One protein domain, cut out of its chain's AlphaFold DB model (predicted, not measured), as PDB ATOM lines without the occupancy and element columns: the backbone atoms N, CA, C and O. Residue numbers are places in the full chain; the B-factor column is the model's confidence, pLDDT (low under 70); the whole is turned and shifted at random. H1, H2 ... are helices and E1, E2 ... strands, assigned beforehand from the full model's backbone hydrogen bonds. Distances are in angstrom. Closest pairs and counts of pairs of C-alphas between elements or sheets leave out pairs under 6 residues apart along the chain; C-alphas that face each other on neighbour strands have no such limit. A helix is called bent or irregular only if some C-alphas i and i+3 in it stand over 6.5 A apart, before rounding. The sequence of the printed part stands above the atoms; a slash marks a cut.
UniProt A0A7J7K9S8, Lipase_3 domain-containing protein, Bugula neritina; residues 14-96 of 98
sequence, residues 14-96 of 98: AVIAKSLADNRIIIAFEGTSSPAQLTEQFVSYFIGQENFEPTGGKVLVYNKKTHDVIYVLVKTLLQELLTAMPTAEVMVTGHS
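AT A GLANCE: This is residues 14 to 96 of the 98 residues of the protein "Lipase_3 domain-containing protein" of Bugula neritina (UniProt A0A7J7K9S8). A small sheet of three strands, E1, E2 and E5, has one arm of a long bent helix, H2b, packed along one face, with no named helix over the other face. The other arm, H2a, reaches beyond the sheet to the far end of the domain, where H1 meets it steeply and the small hairpin E3 and E4 sits beside its first residues. The printed part has 83 residues with two named helices and five named strands, in the order E1 E2 H1 E3 E4 H2 E5, and its class is mixed, helices and strands. The larger sheet has the order E1, E2, E5 and is mixed; E3 and E4 are antiparallel. The whole is loose, with a radius of gyration of the C-alphas of 15.2 A and spans of 44 by 30 by 17 A.

IN THESE COORDINATES: E1 is residues 14 to 19, 16.3 A long, beginning at C-alpha 14 (27.755, -13.385, -36.003). E2, residues 24 to 30, is 19.4 A long. H1, residues 35 to 47, is 18.9 A long. E3, residues 49 to 51, and E4, residues 58 to 60, are the short strands. H2, residues 61 to 84, was assigned as one helix by its hydrogen bonds but is bent: C-alphas 69 and 72 are 6.6 A apart. Its arms are H2a, residues 61 to 69, 12.5 A, and H2b, residues 72 to 84, 19.0 A, at a steep tilt of 49 degrees. E5, residues 89 to 95, is 20.1 A long and ends at C-alpha 95 (32.838, -3.532, -38.607).

HOW THE PARTS SIT: The hairpin E1 and E2 is antiparallel at 159 degrees, with N 17 and O 26 at 2.9 A, within hydrogen-bond range. E2 and E5 are parallel at 19 degrees, with N 27 and O 91 at 2.8 A. The sheet is twisted, its C-alphas up to 4.4 A off the best plane. H2b is on this sheet at a height of 9.7 A, making two layers, a helix on one face of a sheet. It lies over E2 and runs along the strands, at 9 degrees to E2 on the local plane. The closest C-alphas of E2 and H2b, Ile 25 and Leu 81, are 7.5 A apart. H2a is not on this sheet. H1 and H2a touch, opposite ways at a steep tilt of 64 degrees; their closest C-alphas, Ser 44 and Tyr 62, are 6.0 A apart. The closest C-alphas of E3 and H2a, Gln 49 and Val 61, are 5.5 A apart. In the hairpin E3 and E4, N 50 and O 59 are 2.8 A apart. H1 and H2b are apart. Each O i to N i+4 pair is within hydrogen-bond range in H2a and H2b; in H1 it is 8 of 9.

THE WHOLE: The two C-alphas farthest apart, those of Ala 21 and Phe 46, are 45.2 A from each other. The printed part has no cut and no long link. The mean pLDDT of the printed part is 86.0; residues 31 to 41 and residue 44 are under 70.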
ATOM      1  N   ALA A  14      26.475 -12.858 -35.584       88.12
ATOM      2  CA  ALA A  14      27.755 -13.385 -36.003       88.12
ATOM      3  C   ALA A  14      27.498 -14.370 -37.132       88.12
ATOM      4  O   ALA A  14      26.599 -15.211 -37.046       88.12
ATOM      5  N   VAL A  15      28.303 -14.273 -38.179       91.25
ATOM      6  CA  VAL A  15      28.315 -15.223 -39.283       91.25
ATOM      7  C   VAL A  15      29.616 -16.000 -39.212       91.25
ATOM      8  O   VAL A  15      30.692 -15.415 -39.107       91.25
ATOM      9  N   ILE A  16      29.515 -17.326 -39.287       94.56
ATOM     10  CA  ILE A  16      30.676 -18.210 -39.368       94.56
ATOM     11  C   ILE A  16      30.685 -18.860 -40.747       94.56
ATOM     12  O   ILE A  16      29.725 -19.524 -41.139       94.56
ATOM     13  N   ALA A  17      31.774 -18.672 -41.480       93.94
ATOM     14  CA  ALA A  17      31.987 -19.236 -42.803       93.94
ATOM     15  C   ALA A  17      33.284 -20.050 -42.838       93.94
ATOM     16  O   ALA A  17      34.218 -19.793 -42.083       93.94
ATOM     17  N   LYS A  18      33.360 -21.024 -43.748       95.19
ATOM     18  CA  LYS A  18      34.588 -21.780 -44.023       95.19
ATOM     19  C   LYS A  18      35.051 -21.532 -45.456       95.19
ATOM     20  O   LYS A  18      34.266 -21.692 -46.389       95.19
ATOM     21  N   SER A  19      36.322 -21.176 -45.630       94.88
ATOM     22  CA  SER A  19      37.001 -21.155 -46.928       94.88
ATOM     23  C   SER A  19      37.866 -22.403 -47.038       94.88
ATOM     24  O   SER A  19      38.866 -22.545 -46.335       94.88
ATOM     25  N   LEU A  20      37.478 -23.326 -47.918       94.00
ATOM     26  CA  LEU A  20      38.273 -24.529 -48.186       94.00
ATOM     27  C   LEU A  20      39.517 -24.214 -49.027       94.00
ATOM     28  O   LEU A  20      40.529 -24.887 -48.874       94.00
ATOM     29  N   ALA A  21      39.446 -23.194 -49.889       96.50
ATOM     30  CA  ALA A  21      40.559 -22.785 -50.744       96.50
ATOM     31  C   ALA A  21      41.711 -22.182 -49.930       96.50
ATOM     32  O   ALA A  21      42.870 -22.492 -50.186       96.50
ATOM     33  N   ASP A  22      41.379 -21.377 -48.917       96.31
ATOM     34  CA  ASP A  22      42.369 -20.715 -48.059       96.31
ATOM     35  C   ASP A  22      42.649 -21.489 -46.765       96.31
ATOM     36  O   ASP A  22      43.449 -21.041 -45.949       96.31
ATOM     37  N   ASN A  23      41.970 -22.623 -46.552       95.94
ATOM     38  CA  ASN A  23      41.970 -23.374 -45.295       95.94
ATOM     39  C   ASN A  23      41.701 -22.470 -44.074       95.94
ATOM     40  O   ASN A  23      42.506 -22.387 -43.145       95.94
ATOM     41  N   ARG A  24      40.567 -21.761 -44.095       97.50
ATOM     42  CA  ARG A  24      40.201 -20.754 -43.087       97.50
ATOM     43  C   ARG A  24      38.795 -20.932 -42.545       97.50
ATOM     44  O   ARG A  24      37.870 -21.259 -43.288       97.50
ATOM     45  N   ILE A  25      38.628 -20.621 -41.266       97.69
ATOM     46  CA  ILE A  25      37.337 -20.401 -40.615       97.69
ATOM     47  C   ILE A  25      37.235 -18.904 -40.324       97.69
ATOM     48  O   ILE A  25      38.107 -18.336 -39.675       97.69
ATOM     49  N   ILE A  26      36.190 -18.261 -40.828       96.88
ATOM     50  CA  ILE A  26      35.985 -16.815 -40.740       96.88
ATOM     51  C   ILE A  26      34.788 -16.564 -39.835       96.88
ATOM     52  O   ILE A  26      33.703 -17.070 -40.110       96.88
ATOM     53  N   ILE A  27      34.983 -15.775 -38.785       95.81
ATOM     54  CA  ILE A  27      33.936 -15.323 -37.871       95.81
ATOM     55  C   ILE A  27      33.789 -13.819 -38.070       95.81
ATOM     56  O   ILE A  27      34.728 -13.071 -37.804       95.81
ATOM     57  N   ALA A  28      32.633 -13.387 -38.561       93.12
ATOM     58  CA  ALA A  28      32.311 -11.983 -38.771       93.12
ATOM     59  C   ALA A  28      31.227 -11.547 -37.784       93.12
ATOM     60  O   ALA A  28      30.153 -12.147 -37.773       93.12
ATOM     61  N   PHE A  29      31.500 -10.522 -36.981       90.00
ATOM     62  CA  PHE A  29      30.548  -9.943 -36.036       90.00
ATOM     63  C   PHE A  29      29.899  -8.676 -36.602       90.00
ATOM     64  O   PHE A  29      30.547  -7.845 -37.242       90.00
ATOM     65  N   GLU A  30      28.607  -8.525 -36.336       82.94
ATOM     66  CA  GLU A  30      27.824  -7.330 -36.631       82.94
ATOM     67  C   GLU A  30      27.281  -6.782 -35.311       82.94
ATOM     68  O   GLU A  30      26.447  -7.410 -34.651       82.94
ATOM     69  N   GLY A  31      27.798  -5.622 -34.911       65.00
ATOM     70  CA  GLY A  31      27.472  -5.022 -33.619       65.00
ATOM     71  C   GLY A  31      26.314  -4.020 -33.633       65.00
ATOM     72  O   GLY A  31      25.878  -3.618 -32.557       65.00
ATOM     73  N   THR A  32      25.814  -3.615 -34.811       65.94
ATOM     74  CA  THR A  32      24.760  -2.594 -34.919       65.94
ATOM     75  C   THR A  32      23.843  -2.804 -36.119       65.94
ATOM     76  O   THR A  32      24.302  -2.822 -37.256       65.94
ATOM     77  N   SER A  33      22.539  -2.818 -35.870       64.69
ATOM     78  CA  SER A  33      21.475  -2.730 -36.873       64.69
ATOM     79  C   SER A  33      20.719  -1.391 -36.831       64.69
ATOM     80  O   SER A  33      19.987  -1.077 -37.771       64.69
ATOM     81  N   SER A  34      20.905  -0.565 -35.784       64.38
ATOM     82  CA  SER A  34      20.227   0.734 -35.659       64.38
ATOM     83  C   SER A  34      21.046   1.829 -34.939       64.38
ATOM     84  O   SER A  34      21.879   1.531 -34.086       64.38
ATOM     85  N   PRO A  35      20.781   3.126 -35.196       64.25
ATOM     86  CA  PRO A  35      21.391   4.229 -34.441       64.25
ATOM     87  C   PRO A  35      21.076   4.235 -32.933       64.25
ATOM     88  O   PRO A  35      21.784   4.893 -32.169       64.25
ATOM     89  N   ALA A  36      20.034   3.521 -32.490       63.97
ATOM     90  CA  ALA A  36      19.693   3.412 -31.071       63.97
ATOM     91  C   ALA A  36      20.770   2.635 -30.288       63.97
ATOM     92  O   ALA A  36      21.195   3.105 -29.234       63.97
ATOM     93  N   GLN A  37      21.331   1.570 -30.876       64.06
ATOM     94  CA  GLN A  37      22.452   0.793 -30.313       64.06
ATOM     95  C   GLN A  37      23.708   1.639 -30.070       64.06
ATOM     96  O   GLN A  37      24.431   1.455 -29.093       64.06
ATOM     97  N   LEU A  38      23.966   2.630 -30.930       69.44
ATOM     98  CA  LEU A  38      25.079   3.568 -30.728       69.44
ATOM     99  C   LEU A  38      24.849   4.467 -29.505       69.44
ATOM    100  O   LEU A  38      25.796   4.865 -28.828       69.44
ATOM    101  N   THR A  39      23.587   4.783 -29.212       69.12
ATOM    102  CA  THR A  39      23.220   5.587 -28.042       69.12
ATOM    103  C   THR A  39      23.360   4.766 -26.762       69.12
ATOM    104  O   THR A  39      23.916   5.270 -25.789       69.12
ATOM    105  N   GLU A  40      22.956   3.494 -26.767       68.44
ATOM    106  CA  GLU A  40      23.197   2.567 -25.650       68.44
ATOM    107  C   GLU A  40      24.689   2.402 -25.350       68.44
ATOM    108  O   GLU A  40      25.119   2.516 -24.198       68.44
ATOM    109  N   GLN A  41      25.505   2.234 -26.393       68.00
ATOM    110  CA  GLN A  41      26.955   2.204 -26.249       68.00
ATOM    111  C   GLN A  41      27.470   3.493 -25.597       68.00
ATOM    112  O   GLN A  41      28.268   3.431 -24.657       68.00
ATOM    113  N   PHE A  42      27.007   4.659 -26.056       71.31
ATOM    114  CA  PHE A  42      27.393   5.944 -25.478       71.31
ATOM    115  C   PHE A  42      26.998   6.045 -24.000       71.31
ATOM    116  O   PHE A  42      27.801   6.481 -23.182       71.31
ATOM    117  N   VAL A  43      25.808   5.571 -23.625       70.31
ATOM    118  CA  VAL A  43      25.381   5.499 -22.220       70.31
ATOM    119  C   VAL A  43      26.263   4.529 -21.426       70.31
ATOM    120  O   VAL A  43      26.633   4.834 -20.293       70.31
ATOM    121  N   SER A  44      26.690   3.409 -22.016       68.31
ATOM    122  CA  SER A  44      27.560   2.430 -21.352       68.31
ATOM    123  C   SER A  44      28.920   3.001 -20.936       68.31
ATOM    124  O   SER A  44      29.455   2.591 -19.904       68.31
ATOM    125  N   TYR A  45      29.438   4.011 -21.648       72.12
ATOM    126  CA  TYR A  45      30.631   4.745 -21.215       72.12
ATOM    127  C   TYR A  45      30.446   5.423 -19.851       72.12
ATOM    128  O   TYR A  45      31.415   5.550 -19.104       72.12
ATOM    129  N   PHE A  46      29.221   5.822 -19.503       75.06
ATOM    130  CA  PHE A  46      28.892   6.413 -18.203       75.06
ATOM    131  C   PHE A  46      28.506   5.368 -17.147       75.06
ATOM    132  O   PHE A  46      28.635   5.645 -15.957       75.06
ATOM    133  N   ILE A  47      28.067   4.173 -17.562       75.38
ATOM    134  CA  ILE A  47      27.793   3.036 -16.662       75.38
ATOM    135  C   ILE A  47      29.109   2.425 -16.154       75.38
ATOM    136  O   ILE A  47      29.207   2.048 -14.987       75.38
ATOM    137  N   GLY A  48      30.137   2.370 -17.007       81.38
ATOM    138  CA  GLY A  48      31.502   2.022 -16.625       81.38
ATOM    139  C   GLY A  48      32.044   0.757 -17.289       81.38
ATOM    140  O   GLY A  48      31.593   0.323 -18.351       81.38
ATOM    141  N   GLN A  49      33.081   0.189 -16.669       87.62
ATOM    142  CA  GLN A  49      33.821  -0.961 -17.182       87.62
ATOM    143  C   GLN A  49      33.810  -2.128 -16.195       87.62
ATOM    144  O   GLN A  49      34.052  -1.962 -14.997       87.62
ATOM    145  N   GLU A  50      33.635  -3.330 -16.724       88.62
ATOM    146  CA  GLU A  50      33.705  -4.589 -15.989       88.62
ATOM    147  C   GLU A  50      34.995  -5.340 -16.318       88.62
ATOM    148  O   GLU A  50      35.685  -5.029 -17.289       88.62
ATOM    149  N   ASN A  51      35.350  -6.318 -15.484       90.19
ATOM    150  CA  ASN A  51      36.471  -7.198 -15.797       90.19
ATOM    151  C   ASN A  51      36.081  -8.190 -16.899       90.19
ATOM    152  O   ASN A  51      34.991  -8.768 -16.865       90.19
ATOM    153  N   PHE A  52      36.995  -8.434 -17.835       88.19
ATOM    154  CA  PHE A  52      36.849  -9.501 -18.817       88.19
ATOM    155  C   PHE A  52      37.487 -10.797 -18.310       88.19
ATOM    156  O   PHE A  52      38.677 -11.049 -18.485       88.19
ATOM    157  N   GLU A  53      36.691 -11.625 -17.648       84.81
ATOM    158  CA  GLU A  53      37.152 -12.920 -17.148       84.81
ATOM    159  C   GLU A  53      37.131 -13.994 -18.254       84.81
ATOM    160  O   GLU A  53      36.217 -13.986 -19.082       84.81
ATOM    161  N   PRO A  54      38.079 -14.955 -18.270       77.06
ATOM    162  CA  PRO A  54      39.187 -15.147 -17.321       77.06
ATOM    163  C   PRO A  54      40.503 -14.464 -17.736       77.06
ATOM    164  O   PRO A  54      41.503 -14.564 -17.032       77.06
ATOM    165  N   THR A  55      40.555 -13.829 -18.909       78.12
ATOM    166  CA  THR A  55      41.795 -13.260 -19.471       78.12
ATOM    167  C   THR A  55      42.268 -11.987 -18.763       78.12
ATOM    168  O   THR A  55      43.408 -11.570 -18.960       78.12
ATOM    169  N   GLY A  56      41.417 -11.378 -17.935       81.44
ATOM    170  CA  GLY A  56      41.663 -10.097 -17.286       81.44
ATOM    171  C   GLY A  56      41.430  -8.902 -18.218       81.44
ATOM    172  O   GLY A  56      41.059  -9.044 -19.383       81.44
ATOM    173  N   GLY A  57      41.653  -7.696 -17.692       88.06
ATOM    174  CA  GLY A  57      41.418  -6.434 -18.404       88.06
ATOM    175  C   GLY A  57      40.028  -5.842 -18.155       88.06
ATOM    176  O   GLY A  57      39.137  -6.508 -17.630       88.06
ATOM    177  N   LYS A  58      39.864  -4.557 -18.491       88.75
ATOM    178  CA  LYS A  58      38.612  -3.808 -18.332       88.75
ATOM    179  C   LYS A  58      37.946  -3.585 -19.687       88.75
ATOM    180  O   LYS A  58      38.603  -3.184 -20.643       88.75
ATOM    181  N   VAL A  59      36.642  -3.818 -19.747       89.50
ATOM    182  CA  VAL A  59      35.814  -3.762 -20.958       89.50
ATOM    183  C   VAL A  59      34.512  -3.035 -20.641       89.50
ATOM    184  O   VAL A  59      33.991  -3.146 -19.533       89.50
ATOM    185  N   LEU A  60      33.994  -2.263 -21.599       87.44
ATOM    186  CA  LEU A  60      32.693  -1.611 -21.455       87.44
ATOM    187  C   LEU A  60      31.603  -2.652 -21.199       87.44
ATOM    188  O   LEU A  60      31.553  -3.684 -21.872       87.44
ATOM    189  N   VAL A  61      30.712  -2.350 -20.256       85.25
ATOM    190  CA  VAL A  61      29.623  -3.248 -19.839       85.25
ATOM    191  C   VAL A  61      28.820  -3.755 -21.046       85.25
ATOM    192  O   VAL A  61      28.527  -4.945 -21.130       85.25
ATOM    193  N   TYR A  62      28.523  -2.874 -22.008       81.69
ATOM    194  CA  TYR A  62      27.799  -3.222 -23.237       81.69
ATOM    195  C   TYR A  62      28.522  -4.306 -24.056       81.69
ATOM    196  O   TYR A  62      27.940  -5.348 -24.364       81.69
ATOM    197  N   ASN A  63      29.814  -4.108 -24.341       84.19
ATOM    198  CA  ASN A  63      30.610  -5.045 -25.138       84.19
ATOM    199  C   ASN A  63      30.728  -6.405 -24.451       84.19
ATOM    200  O   ASN A  63      30.625  -7.435 -25.112       84.19
ATOM    201  N   LYS A  64      30.928  -6.417 -23.127       86.69
ATOM    202  CA  LYS A  64      31.030  -7.664 -22.366       86.69
ATOM    203  C   LYS A  64      29.740  -8.476 -22.450       86.69
ATOM    204  O   LYS A  64      29.790  -9.665 -22.738       86.69
ATOM    205  N   LYS A  65      28.591  -7.841 -22.227       82.31
ATOM    206  CA  LYS A  65      27.293  -8.524 -22.259       82.31
ATOM    207  C   LYS A  65      26.966  -9.058 -23.650       82.31
ATOM    208  O   LYS A  65      26.636 -10.232 -23.788       82.31
ATOM    209  N   THR A  66      27.138  -8.217 -24.667       83.06
ATOM    210  CA  THR A  66      26.974  -8.590 -26.078       83.06
ATOM    211  C   THR A  66      27.846  -9.791 -26.441       83.06
ATOM    212  O   THR A  66      27.361 -10.776 -27.005       83.06
ATOM    213  N   HIS A  67      29.125  -9.742 -26.059       87.50
ATOM    214  CA  HIS A  67      30.051 -10.854 -26.221       87.50
ATOM    215  C   HIS A  67      29.533 -12.117 -25.526       87.50
ATOM    216  O   HIS A  67      29.429 -13.160 -26.162       87.50
ATOM    217  N   ASP A  68      29.186 -12.042 -24.241       87.12
ATOM    218  CA  ASP A  68      28.831 -13.216 -23.439       87.12
ATOM    219  C   ASP A  68      27.575 -13.931 -23.974       87.12
ATOM    220  O   ASP A  68      27.519 -15.162 -23.964       87.12
ATOM    221  N   VAL A  69      26.613 -13.178 -24.521       85.50
ATOM    222  CA  VAL A  69      25.407 -13.722 -25.169       85.50
ATOM    223  C   VAL A  69      25.754 -14.509 -26.437       85.50
ATOM    224  O   VAL A  69      25.269 -15.626 -26.630       85.50
ATOM    225  N   ILE A  70      26.608 -13.966 -27.310       86.38
ATOM    226  CA  ILE A  70      26.913 -14.595 -28.604       86.38
ATOM    227  C   ILE A  70      28.017 -15.656 -28.521       86.38
ATOM    228  O   ILE A  70      28.032 -16.612 -29.304       86.38
ATOM    229  N   TYR A  71      28.921 -15.522 -27.549       88.69
ATOM    230  CA  TYR A  71      30.113 -16.348 -27.401       88.69
ATOM    231  C   TYR A  71      29.780 -17.830 -27.244       88.69
ATOM    232  O   TYR A  71      30.466 -18.669 -27.822       88.69
ATOM    233  N   VAL A  72      28.710 -18.166 -26.517       86.56
ATOM    234  CA  VAL A  72      28.308 -19.565 -26.299       86.56
ATOM    235  C   VAL A  72      28.021 -20.267 -27.629       86.56
ATOM    236  O   VAL A  72      28.539 -21.356 -27.867       86.56
ATOM    237  N   LEU A  73      27.259 -19.628 -28.521       86.06
ATOM    238  CA  LEU A  73      26.908 -20.204 -29.822       86.06
ATOM    239  C   LEU A  73      28.110 -20.253 -30.766       86.06
ATOM    240  O   LEU A  73      28.358 -21.276 -31.408       86.06
ATOM    241  N   VAL A  74      28.879 -19.162 -30.826       91.19
ATOM    242  CA  VAL A  74      30.064 -19.074 -31.689       91.19
ATOM    243  C   VAL A  74      31.102 -20.113 -31.287       91.19
ATOM    244  O   VAL A  74      31.660 -20.787 -32.151       91.19
ATOM    245  N   LYS A  75      31.326 -20.297 -29.982       93.06
ATOM    246  CA  LYS A  75      32.255 -21.293 -29.452       93.06
ATOM    247  C   LYS A  75      31.873 -22.705 -29.886       93.06
ATOM    248  O   LYS A  75      32.746 -23.426 -30.361       93.06
ATOM    249  N   THR A  76      30.606 -23.095 -29.742       92.88
ATOM    250  CA  THR A  76      30.148 -24.439 -30.125       92.88
ATOM    251  C   THR A  76      30.378 -24.703 -31.612       92.88
ATOM    252  O   THR A  76      31.021 -25.687 -31.968       92.88
ATOM    253  N   LEU A  77      29.947 -23.786 -32.482       92.94
ATOM    254  CA  LEU A  77      30.109 -23.938 -33.931       92.94
ATOM    255  C   LEU A  77      31.582 -23.924 -34.362       92.94
ATOM    256  O   LEU A  77      31.992 -24.700 -35.224       92.94
ATOM    257  N   LEU A  78      32.406 -23.074 -33.741       94.94
ATOM    258  CA  LEU A  78      33.841 -23.044 -34.004       94.94
ATOM    259  C   LEU A  78      34.512 -24.365 -33.612       94.94
ATOM    260  O   LEU A  78      35.359 -24.856 -34.353       94.94
ATOM    261  N   GLN A  79      34.134 -24.964 -32.479       96.00
ATOM    262  CA  GLN A  79      34.672 -26.258 -32.050       96.00
ATOM    263  C   GLN A  79      34.324 -27.382 -33.038       96.00
ATOM    264  O   GLN A  79      35.188 -28.203 -33.360       96.00
ATOM    265  N   GLU A  80      33.100 -27.400 -33.567       95.38
ATOM    266  CA  GLU A  80      32.691 -28.355 -34.606       95.38
ATOM    267  C   GLU A  80      33.515 -28.177 -35.890       95.38
ATOM    268  O   GLU A  80      34.025 -29.149 -36.453       95.38
ATOM    269  N   LEU A  81      33.718 -26.929 -36.324       95.31
ATOM    270  CA  LEU A  81      34.507 -26.627 -37.517       95.31
ATOM    271  C   LEU A  81      35.991 -26.946 -37.340       95.31
ATOM    272  O   LEU A  81      36.585 -27.513 -38.251       95.31
ATOM    273  N   LEU A  82      36.583 -26.651 -36.182       96.44
ATOM    274  CA  LEU A  82      37.972 -27.012 -35.875       96.44
ATOM    275  C   LEU A  82      38.162 -28.528 -35.771       96.44
ATOM    276  O   LEU A  82      39.227 -29.032 -36.110       96.44
ATOM    277  N   THR A  83      37.132 -29.277 -35.371       96.69
ATOM    278  CA  THR A  83      37.178 -30.748 -35.423       96.69
ATOM    279  C   THR A  83      37.229 -31.246 -36.872       96.69
ATOM    280  O   THR A  83      37.964 -32.182 -37.179       96.69
ATOM    281  N   ALA A  84      36.480 -30.609 -37.778       95.31
ATOM    282  CA  ALA A  84      36.458 -30.961 -39.199       95.31
ATOM    283  C   ALA A  84      37.655 -30.405 -40.000       95.31
ATOM    284  O   ALA A  84      38.032 -30.977 -41.021       95.31
ATOM    285  N   MET A  85      38.237 -29.287 -39.561       96.81
ATOM    286  CA  MET A  85      39.325 -28.556 -40.220       96.81
ATOM    287  C   MET A  85      40.418 -28.186 -39.196       96.81
ATOM    288  O   MET A  85      40.602 -27.012 -38.875       96.81
ATOM    289  N   PRO A  86      41.167 -29.168 -38.663       96.00
ATOM    290  CA  PRO A  86      42.044 -28.977 -37.499       96.00
ATOM    291  C   PRO A  86      43.263 -28.084 -37.745       96.00
ATOM    292  O   PRO A  86      43.877 -27.610 -36.794       96.00
ATOM    293  N   THR A  87      43.634 -27.858 -39.005       96.81
ATOM    294  CA  THR A  87      44.751 -26.985 -39.391       96.81
ATOM    295  C   THR A  87      44.286 -25.636 -39.929       96.81
ATOM    296  O   THR A  87      45.116 -24.869 -40.415       96.81
ATOM    297  N   ALA A  88      42.977 -25.361 -39.912       96.62
ATOM    298  CA  ALA A  88      42.451 -24.124 -40.461       96.62
ATOM    299  C   ALA A  88      42.865 -22.917 -39.621       96.62
ATOM    300  O   ALA A  88      42.813 -22.938 -38.391       96.62
ATOM    301  N   GLU A  89      43.232 -21.838 -40.302       96.88
ATOM    302  CA  GLU A  89      43.434 -20.543 -39.665       96.88
ATOM    303  C   GLU A  89      42.070 -19.957 -39.262       96.88
ATOM    304  O   GLU A  89      41.123 -19.955 -40.054       96.88
ATOM    305  N   VAL A  90      41.959 -19.455 -38.029       96.75
ATOM    306  CA  VAL A  90      40.747 -18.783 -37.542       96.75
ATOM    307  C   VAL A  90      40.921 -17.277 -37.695       96.75
ATOM    308  O   VAL A  90      41.752 -16.673 -37.021       96.75
ATOM    309  N   MET A  91      40.112 -16.670 -38.560       96.31
ATOM    310  CA  MET A  91      40.057 -15.226 -38.761       96.31
ATOM    311  C   MET A  91      38.813 -14.660 -38.083       96.31
ATOM    312  O   MET A  91      37.696 -15.084 -38.374       96.31
ATOM    313  N   VAL A  92      39.004 -13.670 -37.216       95.19
ATOM    314  CA  VAL A  92      37.914 -12.921 -36.584       95.19
ATOM    315  C   VAL A  92      37.888 -11.513 -37.163       95.19
ATOM    316  O   VAL A  92      38.926 -10.861 -37.254       95.19
ATOM    317  N   THR A  93      36.716 -11.055 -37.588       94.06
ATOM    318  CA  THR A  93      36.521  -9.738 -38.192       94.06
ATOM    319  C   THR A  93      35.191  -9.125 -37.767       94.06
ATOM    320  O   THR A  93      34.290  -9.821 -37.304       94.06
ATOM    321  N   GLY A  94      35.073  -7.816 -37.937       89.44
ATOM    322  CA  GLY A  94      33.903  -7.040 -37.569       89.44
ATOM    323  C   GLY A  94      34.024  -5.618 -38.100       89.44
ATOM    324  O   GLY A  94      35.115  -5.160 -38.457       89.44
ATOM    325  N   HIS A  95      32.888  -4.937 -38.221       83.19
ATOM    326  CA  HIS A  95      32.838  -3.532 -38.607       83.19
ATOM    327  C   HIS A  95      32.171  -2.710 -37.506       83.19
ATOM    328  O   HIS A  95      31.098  -3.063 -37.014       83.19
ATOM    329  N   SER A  96      32.768  -1.556 -37.197       83.25
ATOM    330  CA  SER A  96      32.281  -0.607 -36.195       83.25
ATOM    331  C   SER A  96      32.180  -1.227 -34.795       83.25
ATOM    332  O   SER A  96      33.180  -1.239 -34.086       83.25
TER     333      SER A  96